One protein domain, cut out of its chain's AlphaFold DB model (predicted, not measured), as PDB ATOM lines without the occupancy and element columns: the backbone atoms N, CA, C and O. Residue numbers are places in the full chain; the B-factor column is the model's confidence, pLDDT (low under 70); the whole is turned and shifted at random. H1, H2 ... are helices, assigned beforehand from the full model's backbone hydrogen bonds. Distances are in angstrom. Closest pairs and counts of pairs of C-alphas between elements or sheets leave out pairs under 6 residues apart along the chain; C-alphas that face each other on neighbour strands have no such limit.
ATOM      1  N   VAL A   3     187.480 158.949 113.539       96.88
ATOM      2  CA  VAL A   3     188.651 158.074 113.659       96.88
ATOM      3  C   VAL A   3     188.637 157.356 115.006       96.88
ATOM      4  O   VAL A   3     188.615 157.979 116.072       96.88
ATOM      5  N   GLY A   4     188.656 156.031 114.975       94.94
ATOM      6  CA  GLY A   4     188.807 155.194 116.155       94.94
ATOM      7  C   GLY A   4     188.334 153.761 115.929       94.94
ATOM      8  O   GLY A   4     187.539 153.470 115.034       94.94
ATOM      9  N   GLY A   5     188.809 152.866 116.796       92.81
ATOM     10  CA  GLY A   5     188.587 151.430 116.660       92.81
ATOM     11  C   GLY A   5     187.112 151.041 116.517       92.81
ATOM     12  O   GLY A   5     186.237 151.578 117.207       92.81
ATOM     13  N   ARG A   6     186.825 150.041 115.678       88.19
ATOM     14  CA  ARG A   6     185.457 149.545 115.422       88.19
ATOM     15  C   ARG A   6     184.746 149.038 116.673       88.19
ATOM     16  O   ARG A   6     183.520 149.007 116.700       88.19
ATOM     17  N   ASN A   7     185.488 148.673 117.716       90.06
ATOM     18  CA  ASN A   7     184.948 148.192 118.991       90.06
ATOM     19  C   ASN A   7     184.827 149.279 120.072       90.06
ATOM     20  O   ASN A   7     184.285 149.008 121.141       90.06
ATOM     21  N   SER A   8     185.277 150.507 119.807       92.19
ATOM     22  CA  SER A   8     185.214 151.612 120.768       92.19
ATOM     23  C   SER A   8     183.778 152.102 120.961       92.19
ATOM     24  O   SER A   8     183.150 152.596 120.023       92.19
ATOM     25  N   ALA A   9     183.263 152.008 122.192       91.75
ATOM     26  CA  ALA A   9     181.946 152.537 122.547       91.75
ATOM     27  C   ALA A   9     181.866 154.058 122.326       91.75
ATOM     28  O   ALA A   9     180.906 154.535 121.729       91.75
ATOM     29  N   ASN A  10     182.914 154.798 122.711       90.56
ATOM     30  CA  ASN A  10     182.982 156.250 122.522       90.56
ATOM     31  C   ASN A  10     182.958 156.631 121.036       90.56
ATOM     32  O   ASN A  10     182.267 157.568 120.646       90.56
ATOM     33  N   THR A  11     183.687 155.894 120.194       93.75
ATOM     34  CA  THR A  11     183.733 156.161 118.749       93.75
ATOM     35  C   THR A  11     182.392 155.832 118.093       93.75
ATOM     36  O   THR A  11     181.892 156.635 117.312       93.75
ATOM     37  N   LYS A  12     181.763 154.706 118.462       94.19
ATOM     38  CA  LYS A  12     180.413 154.351 117.992       94.19
ATOM     39  C   LYS A  12     179.387 155.411 118.374       94.19
ATOM     40  O   LYS A  12     178.569 155.792 117.542       94.19
ATOM     41  N   GLU A  13     179.444 155.895 119.610       95.12
ATOM     42  CA  GLU A  13     178.533 156.925 120.097       95.12
ATOM     43  C   GLU A  13     178.731 158.251 119.352       95.12
ATOM     44  O   GLU A  13     177.758 158.848 118.896       95.12
ATOM     45  N   LEU A  14     179.977 158.676 119.125       94.69
ATOM     46  CA  LEU A  14     180.278 159.868 118.328       94.69
ATOM     47  C   LEU A  14     179.767 159.746 116.882       94.69
ATOM     48  O   LEU A  14     179.160 160.684 116.358       94.69
ATOM     49  N   THR A  15     179.962 158.586 116.249       95.88
ATOM     50  CA  THR A  15     179.423 158.288 114.913       95.88
ATOM     51  C   THR A  15     177.896 158.377 114.907       95.88
ATOM     52  O   THR A  15     177.328 159.065 114.058       95.88
ATOM     53  N   ARG A  16     177.225 157.761 115.889       96.12
ATOM     54  CA  ARG A  16     175.762 157.801 116.046       96.12
ATOM     55  C   ARG A  16     175.246 159.232 116.216       96.12
ATOM     56  O   ARG A  16     174.267 159.609 115.578       96.12
ATOM     57  N   LEU A  17     175.911 160.050 117.035       96.31
ATOM     58  CA  LEU A  17     175.557 161.461 117.223       96.31
ATOM     59  C   LEU A  17     175.689 162.263 115.921       96.31
ATOM     60  O   LEU A  17     174.833 163.095 115.625       96.31
ATOM     61  N   CYS A  18     176.715 161.990 115.108       95.19
ATOM     62  CA  CYS A  18     176.848 162.627 113.798       95.19
ATOM     63  C   CYS A  18     175.698 162.247 112.848       95.19
ATOM     64  O   CYS A  18     175.163 163.120 112.165       95.19
ATOM     65  N   GLN A  19     175.290 160.974 112.845       95.50
ATOM     66  CA  GLN A  19     174.154 160.499 112.046       95.50
ATOM     67  C   GLN A  19     172.846 161.171 112.475       95.50
ATOM     68  O   GLN A  19     172.088 161.636 111.628       95.50
ATOM     69  N   ILE A  20     172.602 161.278 113.785       97.12
ATOM     70  CA  ILE A  20     171.405 161.938 114.335       97.12
ATOM     71  C   ILE A  20     171.356 163.418 113.965       97.12
ATOM     72  O   ILE A  20     170.286 163.941 113.674       97.12
ATOM     73  N   ALA A  21     172.509 164.083 113.922       95.75
ATOM     74  CA  ALA A  21     172.616 165.461 113.456       95.75
ATOM     75  C   ALA A  21     172.433 165.616 111.927       95.75
ATOM     76  O   ALA A  21     172.630 166.712 111.408       95.75
ATOM     77  N   GLY A  22     172.089 164.546 111.198       94.94
ATOM     78  CA  GLY A  22     171.817 164.576 109.758       94.94
ATOM     79  C   GLY A  22     173.067 164.690 108.887       94.94
ATOM     80  O   GLY A  22     172.982 165.129 107.743       94.94
ATOM     81  N   ARG A  23     174.243 164.333 109.419       93.56
ATOM     82  CA  ARG A  23     175.529 164.480 108.727       93.56
ATOM     83  C   ARG A  23     175.943 163.141 108.117       93.56
ATOM     84  O   ARG A  23     176.010 162.158 108.863       93.56
ATOM     85  N   PRO A  24     176.331 163.086 106.830       95.25
ATOM     86  CA  PRO A  24     177.068 161.946 106.306       95.25
ATOM     87  C   PRO A  24     178.325 161.711 107.150       95.25
ATOM     88  O   PRO A  24     179.085 162.639 107.443       95.25
ATOM     89  N   VAL A  25     178.530 160.474 107.595       96.38
ATOM     90  CA  VAL A  25     179.660 160.124 108.453       96.38
ATOM     91  C   VAL A  25     180.173 158.733 108.121       96.38
ATOM     92  O   VAL A  25     179.410 157.782 107.986       96.38
ATOM     93  N   VAL A  26     181.495 158.632 108.036       95.88
ATOM     94  CA  VAL A  26     182.235 157.379 107.926       95.88
ATOM     95  C   VAL A  26     183.106 157.222 109.167       95.88
ATOM     96  O   VAL A  26     183.787 158.174 109.570       95.88
ATOM     97  N   GLN A  27     183.045 156.041 109.782       96.19
ATOM     98  CA  GLN A  27     183.958 155.640 110.845       96.19
ATOM     99  C   GLN A  27     185.100 154.822 110.243       96.19
ATOM    100  O   GLN A  27     184.847 153.876 109.498       96.19
ATOM    101  N   ILE A  28     186.330 155.170 110.607       96.94
ATOM    102  CA  ILE A  28     187.558 154.493 110.180       96.94
ATOM    103  C   ILE A  28     188.455 154.230 111.391       96.94
ATOM    104  O   ILE A  28     188.378 154.952 112.385       96.94
ATOM    105  N   GLU A  29     189.310 153.217 111.325       95.69
ATOM    106  CA  GLU A  29     190.352 152.967 112.323       95.69
ATOM    107  C   GLU A  29     191.623 153.769 112.018       95.69
ATOM    108  O   GLU A  29     192.295 154.196 112.953       95.69
ATOM    109  N   GLY A  30     191.912 154.046 110.743       96.00
ATOM    110  CA  GLY A  30     193.057 154.865 110.341       96.00
ATOM    111  C   GLY A  30     193.029 155.281 108.871       96.00
ATOM    112  O   GLY A  30     192.121 154.930 108.121       96.00
ATOM    113  N   ALA A  31     194.042 156.035 108.440       97.38
ATOM    114  CA  ALA A  31     194.101 156.609 107.091       97.38
ATOM    115  C   ALA A  31     194.063 155.566 105.957       97.38
ATOM    116  O   ALA A  31     193.563 155.861 104.878       97.38
ATOM    117  N   SER A  32     194.537 154.342 106.203       96.88
ATOM    118  CA  SER A  32     194.495 153.241 105.230       96.88
ATOM    119  C   SER A  32     193.081 152.798 104.855       96.88
ATOM    120  O   SER A  32     192.902 152.198 103.800       96.88
ATOM    121  N   ASP A  33     192.079 153.088 105.690       97.25
ATOM    122  CA  ASP A  33     190.680 152.768 105.389       97.25
ATOM    123  C   ASP A  33     190.079 153.726 104.343       97.25
ATOM    124  O   ASP A  33     189.032 153.440 103.765       97.25
ATOM    125  N   LEU A  34     190.736 154.866 104.086       97.06
ATOM    126  CA  LEU A  34     190.378 155.806 103.025       97.06
ATOM    127  C   LEU A  34     191.132 155.434 101.743       97.06
ATOM    128  O   LEU A  34     192.253 155.891 101.483       97.06
ATOM    129  N   VAL A  35     190.516 154.563 100.950       96.50
ATOM    130  CA  VAL A  35     191.107 154.037  99.711       96.50
ATOM    131  C   VAL A  35     190.929 155.012  98.544       96.50
ATOM    132  O   VAL A  35     191.872 155.219  97.782       96.50
ATOM    133  N   ASP A  36     189.767 155.657  98.457       95.94
ATOM    134  CA  ASP A  36     189.386 156.595  97.401       95.94
ATOM    135  C   ASP A  36     188.483 157.725  97.941       95.94
ATOM    136  O   ASP A  36     188.184 157.793  99.137       95.94
ATOM    137  N   GLU A  37     188.082 158.642  97.060       95.06
ATOM    138  CA  GLU A  37     187.300 159.835  97.399       95.06
ATOM    139  C   GLU A  37     185.788 159.593  97.569       95.06
ATOM    140  O   GLU A  37     185.071 160.483  98.032       95.06
ATOM    141  N   THR A  38     185.288 158.390  97.261       96.06
ATOM    142  CA  THR A  38     183.850 158.060  97.262       96.06
ATOM    143  C   THR A  38     183.125 158.448  98.557       96.06
ATOM    144  O   THR A  38     182.011 158.968  98.468       96.06
ATOM    145  N   PRO A  39     183.696 158.263  99.771       94.06
ATOM    146  CA  PRO A  39     183.025 158.643 101.017       94.06
ATOM    147  C   PRO A  39     182.749 160.145 101.168       94.06
ATOM    148  O   PRO A  39     181.972 160.525 102.047       94.06
ATOM    149  N   PHE A  40     183.405 160.995 100.374       94.94
ATOM    150  CA  PHE A  40     183.276 162.449 100.453       94.94
ATOM    151  C   PHE A  40     182.238 162.999  99.469       94.94
ATOM    152  O   PHE A  40     181.592 163.992  99.797       94.94
ATOM    153  N   GLY A  41     182.011 162.339  98.327       92.19
ATOM    154  CA  GLY A  41     181.033 162.776  97.322       92.19
ATOM    155  C   GLY A  41     181.198 164.256  96.956       92.19
ATOM    156  O   GLY A  41     182.313 164.729  96.773       92.19
ATOM    157  N   ASP A  42     180.094 165.005  96.938       92.56
ATOM    158  CA  ASP A  42     180.090 166.446  96.630       92.56
ATOM    159  C   ASP A  42     180.382 167.345  97.853       92.56
ATOM    160  O   ASP A  42     180.042 168.534  97.871       92.56
ATOM    161  N   ALA A  43     180.949 166.797  98.935       94.00
ATOM    162  CA  ALA A  43     181.197 167.564 100.149       94.00
ATOM    163  C   ALA A  43     182.263 168.646  99.929       94.00
ATOM    164  O   ALA A  43     183.420 168.364  99.638       94.00
ATOM    165  N   VAL A  44     181.890 169.900 100.189       93.38
ATOM    166  CA  VAL A  44     182.824 171.043 100.166       93.38
ATOM    167  C   VAL A  44     183.667 171.110 101.446       93.38
ATOM    168  O   VAL A  44     184.771 171.646 101.449       93.38
ATOM    169  N   VAL A  45     183.144 170.575 102.556       93.94
ATOM    170  CA  VAL A  45     183.803 170.605 103.868       93.94
ATOM    171  C   VAL A  45     183.756 169.222 104.501       93.94
ATOM    172  O   VAL A  45     182.681 168.676 104.756       93.94
ATOM    173  N   VAL A  46     184.932 168.685 104.827       95.62
ATOM    174  CA  VAL A  46     185.080 167.405 105.525       95.62
ATOM    175  C   VAL A  46     185.610 167.654 106.934       95.62
ATOM    176  O   VAL A  46     186.747 168.071 107.128       95.62
ATOM    177  N   GLY A  47     184.786 167.367 107.942       95.31
ATOM    178  CA  GLY A  47     185.227 167.377 109.338       95.31
ATOM    179  C   GLY A  47     185.935 166.075 109.717       95.31
ATOM    180  O   GLY A  47     185.405 164.989 109.453       95.31
ATOM    181  N   VAL A  48     187.084 166.175 110.385       95.81
ATOM    182  CA  VAL A  48     187.822 165.043 110.967       95.81
ATOM    183  C   VAL A  48     187.767 165.149 112.489       95.81
ATOM    184  O   VAL A  48     188.000 166.208 113.062       95.81
ATOM    185  N   THR A  49     187.408 164.057 113.156       94.62
ATOM    186  CA  THR A  49     187.352 163.981 114.621       94.62
ATOM    187  C   THR A  49     187.716 162.574 115.084       94.62
ATOM    188  O   THR A  49     187.675 161.638 114.285       94.62
ATOM    189  N   GLY A  50     188.071 162.411 116.356       92.19
ATOM    190  CA  GLY A  50     188.476 161.133 116.935       92.19
ATOM    191  C   GLY A  50     187.826 160.863 118.283       92.19
ATOM    192  O   GLY A  50     187.340 161.774 118.953       92.19
ATOM    193  N   GLY A  51     187.823 159.590 118.682       85.75
ATOM    194  CA  GLY A  51     187.488 159.212 120.053       85.75
ATOM    195  C   GLY A  51     188.548 159.685 121.055       85.75
ATOM    196  O   GLY A  51     189.645 160.091 120.688       85.75
ATOM    197  N   THR A  52     188.249 159.564 122.349       85.50
ATOM    198  CA  THR A  52     189.146 159.974 123.453       85.50
ATOM    199  C   THR A  52     190.514 159.290 123.451       85.50
ATOM    200  O   THR A  52     191.452 159.797 124.054       85.50
ATOM    201  N   SER A  53     190.606 158.117 122.829       85.81
ATOM    202  CA  SER A  53     191.819 157.298 122.765       85.81
ATOM    203  C   SER A  53     192.506 157.365 121.404       85.81
ATOM    204  O   SER A  53     193.439 156.601 121.184       85.81
ATOM    205  N   THR A  54     192.036 158.222 120.496       89.06
ATOM    206  CA  THR A  54     192.652 158.427 119.185       89.06
ATOM    207  C   THR A  54     193.737 159.501 119.321       89.06
ATOM    208  O   THR A  54     193.391 160.650 119.614       89.06
ATOM    209  N   PRO A  55     195.029 159.162 119.148       90.12
ATOM    210  CA  PRO A  55     196.121 160.129 119.158       90.12
ATOM    211  C   PRO A  55     195.910 161.251 118.141       90.12
ATOM    212  O   PRO A  55     195.278 161.072 117.096       90.12
ATOM    213  N   ILE A  56     196.456 162.427 118.441       90.88
ATOM    214  CA  ILE A  56     196.300 163.601 117.580       90.88
ATOM    215  C   ILE A  56     197.048 163.423 116.249       90.88
ATOM    216  O   ILE A  56     196.613 163.921 115.211       90.88
ATOM    217  N   GLU A  57     198.128 162.645 116.260       92.88
ATOM    218  CA  GLU A  57     198.921 162.266 115.095       92.88
ATOM    219  C   GLU A  57     198.101 161.421 114.112       92.88
ATOM    220  O   GLU A  57     198.169 161.652 112.907       92.88
ATOM    221  N   ASP A  58     197.245 160.521 114.609       94.50
ATOM    222  CA  ASP A  58     196.351 159.728 113.758       94.50
ATOM    223  C   ASP A  58     195.319 160.626 113.061       94.50
ATOM    224  O   ASP A  58     195.015 160.441 111.879       94.50
ATOM    225  N   LEU A  59     194.816 161.653 113.761       95.06
ATOM    226  CA  LEU A  59     193.949 162.662 113.149       95.06
ATOM    227  C   LEU A  59     194.691 163.475 112.087       95.06
ATOM    228  O   LEU A  59     194.095 163.798 111.056       95.06
ATOM    229  N   GLN A  60     195.976 163.770 112.291       96.56
ATOM    230  CA  GLN A  60     196.807 164.433 111.288       96.56
ATOM    231  C   GLN A  60     196.953 163.571 110.034       96.56
ATOM    232  O   GLN A  60     196.706 164.061 108.931       96.56
ATOM    233  N   THR A  61     197.300 162.290 110.181       97.94
ATOM    234  CA  THR A  61     197.463 161.369 109.048       97.94
ATOM    235  C   THR A  61     196.155 161.194 108.279       97.94
ATOM    236  O   THR A  61     196.154 161.220 107.049       97.94
ATOM    237  N   VAL A  62     195.022 161.084 108.976       97.88
ATOM    238  CA  VAL A  62     193.702 161.029 108.329       97.88
ATOM    239  C   VAL A  62     193.378 162.338 107.614       97.88
ATOM    240  O   VAL A  62     192.898 162.305 106.486       97.88
ATOM    241  N   THR A  63     193.655 163.489 108.227       97.69
ATOM    242  CA  THR A  63     193.415 164.800 107.604       97.69
ATOM    243  C   THR A  63     194.242 164.966 106.331       97.69
ATOM    244  O   THR A  63     193.708 165.371 105.302       97.69
ATOM    245  N   GLN A  64     195.520 164.581 106.366       98.38
ATOM    246  CA  GLN A  64     196.373 164.563 105.181       98.38
ATOM    247  C   GLN A  64     195.777 163.668 104.091       98.38
ATOM    248  O   GLN A  64     195.666 164.094 102.945       98.38
ATOM    249  N   ARG A  65     195.326 162.462 104.450       98.38
ATOM    250  CA  ARG A  65     194.735 161.521 103.495       98.38
ATOM    251  C   ARG A  65     193.453 162.053 102.850       98.38
ATOM    252  O   ARG A  65     193.233 161.832 101.664       98.38
ATOM    253  N   VAL A  66     192.624 162.774 103.605       97.88
ATOM    254  CA  VAL A  66     191.439 163.461 103.066       97.88
ATOM    255  C   VAL A  66     191.851 164.509 102.030       97.88
ATOM    256  O   VAL A  66     191.266 164.548 100.953       97.88
ATOM    257  N   TYR A  67     192.873 165.323 102.316       97.69
ATOM    258  CA  TYR A  67     193.376 166.315 101.360       97.69
ATOM    259  C   TYR A  67     193.971 165.686 100.099       97.69
ATOM    260  O   TYR A  67     193.729 166.192  99.008       97.69
ATOM    261  N   GLU A  68     194.710 164.585 100.228       98.06
ATOM    262  CA  GLU A  68     195.270 163.849  99.087       98.06
ATOM    263  C   GLU A  68     194.187 163.282  98.166       98.06
ATOM    264  O   GLU A  68     194.364 163.273  96.952       98.06
ATOM    265  N   LEU A  69     193.081 162.801  98.738       97.12
ATOM    266  CA  LEU A  69     192.011 162.158  97.983       97.12
ATOM    267  C   LEU A  69     191.024 163.159  97.388       97.12
ATOM    268  O   LEU A  69     190.721 163.061  96.211       97.12
ATOM    269  N   ALA A  70     190.541 164.109  98.188       95.94
ATOM    270  CA  ALA A  70     189.399 164.958  97.839       95.94
ATOM    271  C   ALA A  70     189.731 166.458  97.780       95.94
ATOM    272  O   ALA A  70     188.847 167.289  97.577       95.94
ATOM    273  N   GLY A  71     190.992 166.837  98.002       94.94
ATOM    274  CA  GLY A  71     191.430 168.222  97.864       94.94
ATOM    275  C   GLY A  71     191.449 168.684  96.406       94.94
ATOM    276  O   GLY A  71     191.599 167.890  95.480       94.94
ATOM    277  N   THR A  72     191.378 169.999  96.190       95.12
ATOM    278  CA  THR A  72     191.749 170.586  94.892       95.12
ATOM    279  C   THR A  72     193.221 170.294  94.586       95.12
ATOM    280  O   THR A  72     193.994 169.996  95.493       95.12
ATOM    281  N   ALA A  73     193.654 170.454  93.332       96.31
ATOM    282  CA  ALA A  73     195.059 170.249  92.963       96.31
ATOM    283  C   ALA A  73     196.042 171.067  93.833       96.31
ATOM    284  O   ALA A  73     197.117 170.587  94.188       96.31
ATOM    285  N   GLU A  74     195.657 172.287  94.223       96.81
ATOM    286  CA  GLU A  74     196.440 173.128  95.135       96.81
ATOM    287  C   GLU A  74     196.505 172.542  96.554       96.81
ATOM    288  O   GLU A  74     197.576 172.479  97.158       96.81
ATOM    289  N   VAL A  75     195.367 172.077  97.078       96.88
ATOM    290  CA  VAL A  75     195.284 171.453  98.406       96.88
ATOM    291  C   VAL A  75     196.057 170.137  98.440       96.88
ATOM    292  O   VAL A  75     196.809 169.904  99.383       96.88
ATOM    293  N   GLN A  76     195.937 169.306  97.403       97.62
ATOM    294  CA  GLN A  76     196.677 168.051  97.263       97.62
ATOM    295  C   GLN A  76     198.190 168.294  97.290       97.62
ATOM    296  O   GLN A  76     198.909 167.619  98.028       97.62
ATOM    297  N   ALA A  77     198.678 169.309  96.566       97.88
ATOM    298  CA  ALA A  77     200.097 169.671  96.549       97.88
ATOM    299  C   ALA A  77     200.638 170.100  97.928       97.88
ATOM    300  O   ALA A  77     201.837 169.988  98.182       97.88
ATOM    301  N   ARG A  78     199.762 170.570  98.827       98.19
ATOM    302  CA  ARG A  78     200.099 171.059 100.175       98.19
ATOM    303  C   ARG A  78     199.517 170.199 101.300       98.19
ATOM    304  O   ARG A  78     199.522 170.619 102.456       98.19
ATOM    305  N   ALA A  79     199.046 168.987 101.007       97.81
ATOM    306  CA  ALA A  79     198.257 168.176 101.938       97.81
ATOM    307  C   ALA A  79     198.939 167.969 103.303       97.81
ATOM    308  O   ALA A  79     198.319 168.155 104.351       97.81
ATOM    309  N   ALA A  80     200.232 167.632 103.306       97.50
ATOM    310  CA  ALA A  80     200.995 167.387 104.532       97.50
ATOM    311  C   ALA A  80     201.243 168.656 105.371       97.50
ATOM    312  O   ALA A  80     201.362 168.581 106.595       97.50
ATOM    313  N   GLU A  81     201.358 169.818 104.725       97.81
ATOM    314  CA  GLU A  81     201.490 171.122 105.384       97.81
ATOM    315  C   GLU A  81     200.156 171.502 106.034       97.81
ATOM    316  O   GLU A  81     200.086 171.649 107.255       97.81
ATOM    317  N   LEU A  82     199.084 171.520 105.236       97.06
ATOM    318  CA  LEU A  82     197.734 171.886 105.664       97.06
ATOM    319  C   LEU A  82     197.206 170.975 106.777       97.06
ATOM    320  O   LEU A  82     196.539 171.442 107.698       97.06
ATOM    321  N   ALA A  83     197.504 169.673 106.736       96.50
ATOM    322  CA  ALA A  83     197.100 168.745 107.791       96.50
ATOM    323  C   ALA A  83     197.785 169.051 109.129       96.50
ATOM    324  O   ALA A  83     197.141 169.016 110.180       96.50
ATOM    325  N   ARG A  84     199.081 169.386 109.100       95.19
ATOM    326  CA  ARG A  84     199.833 169.778 110.297       95.19
ATOM    327  C   ARG A  84     199.315 171.097 110.864       95.19
ATOM    328  O   ARG A  84     199.141 171.198 112.077       95.19
ATOM    329  N   GLU A  85     199.049 172.081 110.010       94.12
ATOM    330  CA  GLU A  85     198.466 173.366 110.415       94.12
ATOM    331  C   GLU A  85     197.091 173.182 111.057       94.12
ATOM    332  O   GLU A  85     196.861 173.670 112.166       94.12
ATOM    333  N   ALA A  86     196.211 172.415 110.404       91.25
ATOM    334  CA  ALA A  86     194.872 172.124 110.900       91.25
ATOM    335  C   ALA A  86     194.927 171.513 112.301       91.25
ATOM    336  O   ALA A  86     194.268 172.002 113.211       91.25
ATOM    337  N   VAL A  87     195.759 170.493 112.506       87.69
ATOM    338  CA  VAL A  87     195.900 169.841 113.811       87.69
ATOM    339  C   VAL A  87     196.518 170.764 114.863       87.69
ATOM    340  O   VAL A  87     196.030 170.814 115.992       87.69
ATOM    341  N   THR A  88     197.544 171.538 114.503       87.50
ATOM    342  CA  THR A  88     198.205 172.484 115.421       87.50
ATOM    343  C   THR A  88     197.226 173.538 115.939       87.50
ATOM    344  O   THR A  88     197.234 173.863 117.130       87.50
ATOM    345  N   ALA A  89     196.328 174.024 115.078       83.44
ATOM    346  CA  ALA A  89     195.299 174.984 115.461       83.44
ATOM    347  C   ALA A  89     194.337 174.432 116.532       83.44
ATOM    348  O   ALA A  89     193.901 175.186 117.400       83.44
ATOM    349  N   VAL A  90     194.041 173.124 116.520       77.00
ATOM    350  CA  VAL A  90     193.145 172.477 117.503       77.00
ATOM    351  C   VAL A  90     193.892 171.978 118.746       77.00
ATOM    352  O   VAL A  90     193.310 171.899 119.826       77.00
ATOM    353  N   ALA A  91     195.186 171.665 118.628       70.75
ATOM    354  CA  ALA A  91     196.019 171.210 119.744       70.75
ATOM    355  C   ALA A  91     196.230 172.290 120.825       70.75
ATOM    356  O   ALA A  91     196.610 171.966 121.951       70.75
ATOM    357  N   THR A  92     195.949 173.560 120.515       61.53
ATOM    358  CA  THR A  92     195.907 174.638 121.510       61.53
ATOM    359  C   THR A  92     194.605 174.514 122.315       61.53
ATOM    360  O   THR A  92     193.523 174.718 121.762       61.53
TER     361      THR A  92
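AT A GLANCE: This is residues 3 to 92 of the 117 residues of an uncharacterized protein of Acidobacteria bacterium (UniProt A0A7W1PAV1). What does the model look like? The longest helix, H2, has H4 folded back against it by way of the short H3, while H1 stands at the other end of the domain, and the loops of residues 21 to 55 lie between H1 and the H2 and H4 pair. What is it made of, and how large is it? The printed part has 90 residues, with four named helices in the order H1, H2, H3, H4, no named strand, and the class all helix. It is compact, with a radius of gyration of the C-alphas of 12.8 A, and rounded, spanning 36 by 30 by 22 A.

HOW THE PARTS SIT: What touches the longest helix? H2, residues 56 to 70, touches H4, residues 79 to 91, at a steep tilt of 40 degrees, opposite ways; their closest C-alphas, of Gln 64 and Ala 83, are 5.0 A apart. With residues 67 to 70 alone, H2 touches H3, residues 73 to 77, only at the corner by their link; the closest C-alphas, of Glu 68 and Gln 76, are 4.8 A apart. H3 and H4 are close but not clearly touching, the closest C-alphas, of Val 75 and Leu 82, being 7.7 A apart. Which helix stays apart? H1, residues 9 to 20, is apart from H2, H3 and H4. What do the backbones show? In H1, H2 and H3 every O i to N i+4 pair is within hydrogen-bond range, and in H4 8 of 9 are.

IN THESE COORDINATES: Where does the longest helix run? H2 runs 21.0 A from C-alpha 56 at (196.300, 163.601, 117.580) to C-alpha 70. Where are the others? H1 runs 16.3 A from C-alpha 9 at (181.946, 152.537, 122.547), H3 6.2 A, and H4 18.2 A to C-alpha 91 at (196.019, 171.210, 119.744).

THE WHOLE: How far does it reach? The two C-alphas farthest apart, of Ala 9 and Glu 74, are 37.2 A apart. Which link is long, and is there a cut? The link from H1 to H2, 35 residues, is long, those from H2 to H3 and H3 to H4 are tight, and the printed part has no cut. Where is confidence low? Mean pLDDT of the printed part is 93.8, and residue 92 is under 70.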